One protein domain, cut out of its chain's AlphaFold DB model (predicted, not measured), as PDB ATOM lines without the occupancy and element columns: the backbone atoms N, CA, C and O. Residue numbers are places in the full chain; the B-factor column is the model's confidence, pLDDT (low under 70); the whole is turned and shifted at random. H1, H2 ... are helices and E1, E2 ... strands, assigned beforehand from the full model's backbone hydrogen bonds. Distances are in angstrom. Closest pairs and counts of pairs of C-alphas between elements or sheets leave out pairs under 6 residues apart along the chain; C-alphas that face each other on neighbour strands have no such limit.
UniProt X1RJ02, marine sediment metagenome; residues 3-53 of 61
ATOM      1  N   ILE A   3     441.728 472.256 358.355       96.44
ATOM      2  CA  ILE A   3     441.407 472.263 359.786       96.44
ATOM      3  C   ILE A   3     441.362 473.721 360.262       96.44
ATOM      4  O   ILE A   3     442.272 474.500 359.984       96.44
ATOM      5  N   LEU A   4     440.289 474.105 360.953       97.06
ATOM      6  CA  LEU A   4     440.108 475.458 361.483       97.06
ATOM      7  C   LEU A   4     440.548 475.477 362.952       97.06
ATOM      8  O   LEU A   4     439.993 474.753 363.773       97.06
ATOM      9  N   GLY A   5     441.555 476.287 363.263       97.06
ATOM     10  CA  GLY A   5     442.250 476.330 364.546       97.06
ATOM     11  C   GLY A   5     443.461 475.391 364.590       97.06
ATOM     12  O   GLY A   5     443.338 474.180 364.430       97.06
ATOM     13  N   ALA A   6     444.635 475.953 364.868       97.50
ATOM     14  CA  ALA A   6     445.918 475.275 365.061       97.50
ATOM     15  C   ALA A   6     446.329 475.283 366.550       97.50
ATOM     16  O   ALA A   6     447.499 475.422 366.905       97.50
ATOM     17  N   GLY A   7     445.342 475.237 367.449       95.94
ATOM     18  CA  GLY A   7     445.533 474.986 368.879       95.94
ATOM     19  C   GLY A   7     445.495 473.492 369.205       95.94
ATOM     20  O   GLY A   7     445.435 472.650 368.307       95.94
ATOM     21  N   ARG A   8     445.459 473.157 370.501       97.19
ATOM     22  CA  ARG A   8     445.482 471.763 370.971       97.19
ATOM     23  C   ARG A   8     444.381 470.899 370.350       97.19
ATOM     24  O   ARG A   8     444.650 469.787 369.912       97.19
ATOM     25  N   THR A   9     443.161 471.423 370.239       96.69
ATOM     26  CA  THR A   9     442.038 470.701 369.621       96.69
ATOM     27  C   THR A   9     442.291 470.388 368.145       96.69
ATOM     28  O   THR A   9     442.017 469.279 367.695       96.69
ATOM     29  N   GLY A  10     442.852 471.336 367.388       96.31
ATOM     30  CA  GLY A  10     443.189 471.126 365.978       96.31
ATOM     31  C   GLY A  10     444.288 470.081 365.790       96.31
ATOM     32  O   GLY A  10     444.221 469.260 364.875       96.31
ATOM     33  N   GLU A  11     445.269 470.066 366.690       96.62
ATOM     34  CA  GLU A  11     446.317 469.047 366.716       96.62
ATOM     35  C   GLU A  11     445.754 467.650 367.021       96.62
ATOM     36  O   GLU A  11     446.055 466.709 366.291       96.62
ATOM     37  N   MET A  12     444.860 467.518 368.005       96.00
ATOM     38  CA  MET A  12     444.195 466.240 368.309       96.00
ATOM     39  C   MET A  12     443.387 465.705 367.117       96.00
ATOM     40  O   MET A  12     443.386 464.503 366.841       96.00
ATOM     41  N   VAL A  13     442.715 466.591 366.375       94.81
ATOM     42  CA  VAL A  13     442.017 466.220 365.134       94.81
ATOM     43  C   VAL A  13     443.015 465.684 364.105       94.81
ATOM     44  O   VAL A  13     442.788 464.618 363.532       94.81
ATOM     45  N   LEU A  14     444.143 466.371 363.902       95.31
ATOM     46  CA  LEU A  14     445.197 465.921 362.992       95.31
ATOM     47  C   LEU A  14     445.771 464.552 363.391       95.31
ATOM     48  O   LEU A  14     445.931 463.686 362.529       95.31
ATOM     49  N   GLU A  15     446.060 464.345 364.676       93.88
ATOM     50  CA  GLU A  15     446.531 463.064 365.216       93.88
ATOM     51  C   GLU A  15     445.527 461.941 364.925       93.88
ATOM     52  O   GLU A  15     445.907 460.886 364.410       93.88
ATOM     53  N   ARG A  16     444.228 462.181 365.163       92.25
ATOM     54  CA  ARG A  16     443.173 461.187 364.910       92.25
ATOM     55  C   ARG A  16     443.069 460.812 363.433       92.25
ATOM     56  O   ARG A  16     442.915 459.632 363.115       92.25
ATOM     57  N   LEU A  17     443.168 461.804 362.550       91.25
ATOM     58  CA  LEU A  17     443.120 461.615 361.098       91.25
ATOM     59  C   LEU A  17     444.326 460.821 360.594       91.25
ATOM     60  O   LEU A  17     444.169 459.900 359.798       91.25
ATOM     61  N   LYS A  18     445.523 461.118 361.110       87.62
ATOM     62  CA  LYS A  18     446.744 460.366 360.787       87.62
ATOM     63  C   LYS A  18     446.732 458.944 361.345       87.62
ATOM     64  O   LYS A  18     447.247 458.035 360.696       87.62
ATOM     65  N   GLY A  19     446.143 458.751 362.527       87.38
ATOM     66  CA  GLY A  19     446.008 457.442 363.170       87.38
ATOM     67  C   GLY A  19     445.051 456.495 362.443       87.38
ATOM     68  O   GLY A  19     445.204 455.282 362.545       87.38
ATOM     69  N   ASN A  20     444.108 457.023 361.657       81.88
ATOM     70  CA  ASN A  20     443.154 456.237 360.875       81.88
ATOM     71  C   ASN A  20     443.420 456.358 359.367       81.88
ATOM     72  O   ASN A  20     442.634 456.958 358.631       81.88
ATOM     73  N   LYS A  21     444.491 455.719 358.881       70.12
ATOM     74  CA  LYS A  21     444.852 455.719 357.446       70.12
ATOM     75  C   LYS A  21     443.717 455.254 356.516       70.12
ATOM     76  O   LYS A  21     443.642 455.707 355.380       70.12
ATOM     77  N   ASN A  22     442.794 454.426 357.012       78.19
ATOM     78  CA  ASN A  22     441.651 453.921 356.243       78.19
ATOM     79  C   ASN A  22     440.538 454.958 356.001       78.19
ATOM     80  O   ASN A  22     439.611 454.675 355.252       78.19
ATOM     81  N   MET A  23     440.593 456.148 356.616       78.62
ATOM     82  CA  MET A  23     439.580 457.189 356.391       78.62
ATOM     83  C   MET A  23     439.770 457.962 355.077       78.62
ATOM     84  O   MET A  23     438.869 458.693 354.678       78.62
ATOM     85  N   GLY A  24     440.926 457.841 354.412       83.38
ATOM     86  CA  GLY A  24     441.177 458.489 353.117       83.38
ATOM     87  C   GLY A  24     441.254 460.022 353.159       83.38
ATOM     88  O   GLY A  24     441.227 460.668 352.114       83.38
ATOM     89  N   TYR A  25     441.348 460.626 354.347       85.56
ATOM     90  CA  TYR A  25     441.495 462.072 354.487       85.56
ATOM     91  C   TYR A  25     442.961 462.477 354.563       85.56
ATOM     92  O   TYR A  25     443.692 462.045 355.451       85.56
ATOM     93  N   GLU A  26     443.348 463.414 353.701       88.75
ATOM     94  CA  GLU A  26     444.641 464.086 353.762       88.75
ATOM     95  C   GLU A  26     444.440 465.565 354.158       88.75
ATOM     96  O   GLU A  26     443.863 466.369 353.401       88.75
ATOM     97  N   PRO A  27     444.820 465.951 355.390       92.56
ATOM     98  CA  PRO A  27     444.801 467.345 355.815       92.56
ATOM     99  C   PRO A  27     445.821 468.155 355.016       92.56
ATOM    100  O   PRO A  27     447.007 467.844 355.025       92.56
ATOM    101  N   VAL A  28     445.363 469.216 354.349       94.25
ATOM    102  CA  VAL A  28     446.219 470.063 353.498       94.25
ATOM    103  C   VAL A  28     446.745 471.295 354.232       94.25
ATOM    104  O   VAL A  28     447.698 471.924 353.781       94.25
ATOM    105  N   GLY A  29     446.147 471.650 355.370       96.81
ATOM    106  CA  GLY A  29     446.568 472.811 356.138       96.81
ATOM    107  C   GLY A  29     445.634 473.190 357.276       96.81
ATOM    108  O   GLY A  29     444.477 472.764 357.322       96.81
ATOM    109  N   PHE A  30     446.157 474.035 358.156       98.19
ATOM    110  CA  PHE A  30     445.395 474.735 359.180       98.19
ATOM    111  C   PHE A  30     445.102 476.179 358.767       98.19
ATOM    112  O   PHE A  30     445.892 476.791 358.045       98.19
ATOM    113  N   LEU A  31     444.019 476.741 359.300       98.12
ATOM    114  CA  LEU A  31     443.795 478.184 359.376       98.12
ATOM    115  C   LEU A  31     443.683 478.594 360.846       98.12
ATOM    116  O   LEU A  31     442.939 477.960 361.585       98.12
ATOM    117  N   ASP A  32     444.412 479.618 361.278       98.06
ATOM    118  CA  ASP A  32     444.421 480.096 362.670       98.06
ATOM    119  C   ASP A  32     444.649 481.616 362.676       98.06
ATOM    120  O   ASP A  32     445.368 482.132 361.817       98.06
ATOM    121  N   ASP A  33     444.004 482.332 363.595       97.56
ATOM    122  CA  ASP A  33     444.095 483.795 363.692       97.56
ATOM    123  C   ASP A  33     445.312 484.274 364.498       97.56
ATOM    124  O   ASP A  33     445.668 485.451 364.413       97.56
ATOM    125  N   ASP A  34     445.988 483.372 365.217       97.62
ATOM    126  CA  ASP A  34     447.258 483.656 365.880       97.62
ATOM    127  C   ASP A  34     448.373 483.877 364.844       97.62
ATOM    128  O   ASP A  34     448.871 482.947 364.194       97.62
ATOM    129  N   GLU A  35     448.794 485.135 364.708       96.62
ATOM    130  CA  GLU A  35     449.854 485.544 363.787       96.62
ATOM    131  C   GLU A  35     451.176 484.823 364.050       96.62
ATOM    132  O   GLU A  35     451.904 484.509 363.104       96.62
ATOM    133  N   ALA A  36     451.460 484.472 365.308       97.75
ATOM    134  CA  ALA A  36     452.682 483.769 365.674       97.75
ATOM    135  C   ALA A  36     452.713 482.331 365.141       97.75
ATOM    136  O   ALA A  36     453.785 481.715 365.113       97.75
ATOM    137  N   LYS A  37     451.573 481.765 364.727       97.31
ATOM    138  CA  LYS A  37     451.486 480.416 364.151       97.31
ATOM    139  C   LYS A  37     451.569 480.401 362.632       97.31
ATOM    140  O   LYS A  37     451.834 479.343 362.062       97.31
ATOM    141  N   LEU A  38     451.359 481.535 361.967       97.12
ATOM    142  CA  LEU A  38     451.319 481.597 360.509       97.12
ATOM    143  C   LEU A  38     452.620 481.069 359.895       97.12
ATOM    144  O   LEU A  38     453.725 481.417 360.302       97.12
ATOM    145  N   GLY A  39     452.486 480.171 358.920       96.75
ATOM    146  CA  GLY A  39     453.616 479.530 358.254       96.75
ATOM    147  C   GLY A  39     454.294 478.402 359.041       96.75
ATOM    148  O   GLY A  39     455.012 477.615 358.417       96.75
ATOM    149  N   LYS A  40     454.040 478.262 360.351       97.94
ATOM    150  CA  LYS A  40     454.554 477.145 361.159       97.94
ATOM    151  C   LYS A  40     453.871 475.832 360.781       97.94
ATOM    152  O   LYS A  40     452.812 475.811 360.148       97.94
ATOM    153  N   LYS A  41     454.492 474.720 361.171       97.56
ATOM    154  CA  LYS A  41     453.928 473.374 361.023       97.56
ATOM    155  C   LYS A  41     453.478 472.849 362.380       97.56
ATOM    156  O   LYS A  41     454.283 472.810 363.303       97.56
ATOM    157  N   ILE A  42     452.233 472.392 362.463       96.38
ATOM    158  CA  ILE A  42     451.675 471.677 363.616       96.38
ATOM    159  C   ILE A  42     451.482 470.226 363.192       96.38
ATOM    160  O   ILE A  42     450.860 469.958 362.161       96.38
ATOM    161  N   GLY A  43     452.117 469.287 363.897       93.88
ATOM    162  CA  GLY A  43     452.120 467.873 363.508       93.88
ATOM    163  C   GLY A  43     452.549 467.632 362.051       93.88
ATOM    164  O   GLY A  43     452.037 466.724 361.400       93.88
ATOM    165  N   GLY A  44     453.429 468.471 361.492       94.94
ATOM    166  CA  GLY A  44     453.894 468.394 360.097       94.94
ATOM    167  C   GLY A  44     452.992 469.059 359.043       94.94
ATOM    168  O   GLY A  44     453.404 469.148 357.887       94.94
ATOM    169  N   VAL A  45     451.817 469.575 359.419       96.88
ATOM    170  CA  VAL A  45     450.877 470.276 358.525       96.88
ATOM    171  C   VAL A  45     450.977 471.789 358.738       96.88
ATOM    172  O   VAL A  45     451.052 472.259 359.871       96.88
ATOM    173  N   LYS A  46     451.019 472.569 357.653       97.81
ATOM    174  CA  LYS A  46     451.290 474.016 357.700       97.81
ATOM    175  C   LYS A  46     450.053 474.830 358.101       97.81
ATOM    176  O   LYS A  46     448.948 474.536 357.651       97.81
ATOM    177  N   VAL A  47     450.255 475.896 358.875       98.12
ATOM    178  CA  VAL A  47     449.264 476.963 359.076       98.12
ATOM    179  C   VAL A  47     449.319 477.902 357.872       98.12
ATOM    180  O   VAL A  47     450.286 478.642 357.677       98.12
ATOM    181  N   LEU A  48     448.303 477.809 357.016       97.69
ATOM    182  CA  LEU A  48     448.268 478.426 355.690       97.69
ATOM    183  C   LEU A  48     447.889 479.911 355.727       97.69
ATOM    184  O   LEU A  48     448.263 480.668 354.833       97.69
ATOM    185  N   GLY A  49     447.149 480.337 356.749       96.94
ATOM    186  CA  GLY A  49     446.671 481.706 356.864       96.94
ATOM    187  C   GLY A  49     445.664 481.887 357.992       96.94
ATOM    188  O   GLY A  49     445.347 480.945 358.713       96.94
ATOM    189  N   LYS A  50     445.140 483.109 358.088       97.81
ATOM    190  CA  LYS A  50     444.058 483.476 359.008       97.81
ATOM    191  C   LYS A  50     442.734 482.823 358.618       97.81
ATOM    192  O   LYS A  50     442.505 482.558 357.431       97.81
ATOM    193  N   LEU A  51     441.830 482.649 359.583       96.12
ATOM    194  CA  LEU A  51     440.487 482.105 359.340       96.12
ATOM    195  C   LEU A  51     439.686 482.988 358.378       96.12
ATOM    196  O   LEU A  51     438.976 482.483 357.508       96.12
ATOM    197  N   SER A  52     439.891 484.305 358.444       96.38
ATOM    198  CA  SER A  52     439.284 485.276 357.524       96.38
ATOM    199  C   SER A  52     439.591 485.014 356.043       96.38
ATOM    200  O   SER A  52     438.807 485.393 355.172       96.38
ATOM    201  N   LYS A  53     440.689 484.309 355.732       93.62
ATOM    202  CA  LYS A  53     441.070 483.943 354.361       93.62
ATOM    203  C   LYS A  53     440.427 482.644 353.873       93.62
ATOM    204  O   LYS A  53     440.728 482.218 352.767       93.62
TER     205      LYS A  53
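Overview. This is residues 3 to 53 of the 61 residues of a protein of marine sediment metagenome (UniProt X1RJ02). With little regular structure, this is an elongated model in which one helix, H1, runs away from a small two-strand parallel sheet, E1 and E2, and the chain folds back at residues 19 to 24, which stick out. The printed part has 51 residues, 20 of them in named elements, in the order H1, E1, E2; the class is mixed. It is compact, with a radius of gyration of the C-alphas of 10.7 A, and spans 33 by 19 by 15 A.

Arrangement. Residues 3 to 4 pair, parallel, with residues 30 to 31 of E1, residues 29 to 31. H1, residues 8 to 19, is near E1, with 5 pairs of C-alphas within 10 A. Every O i to N i+4 pair of H1 is within hydrogen-bond range. E1 and E2, residues 45 to 49, are parallel at 38 degrees, with N 30 and O 46 at 2.9 A. H1 and E2 are only just apart, closest 8.4 A.

Along the chain. H1 begins at C-alpha 8 (445.482, 471.763, 370.971) and is 16.3 A long. E1 is 6.9 A long. E2 is 12.3 A long and ends at C-alpha 49 (446.671, 481.706, 356.864).

Size, cuts and confidence. The C-alphas farthest apart, of Asn 22 and Glu 35, are 33.5 A apart. The printed part has no cut. The link E1 to E2 is long. No printed residue is under 70 in pLDDT.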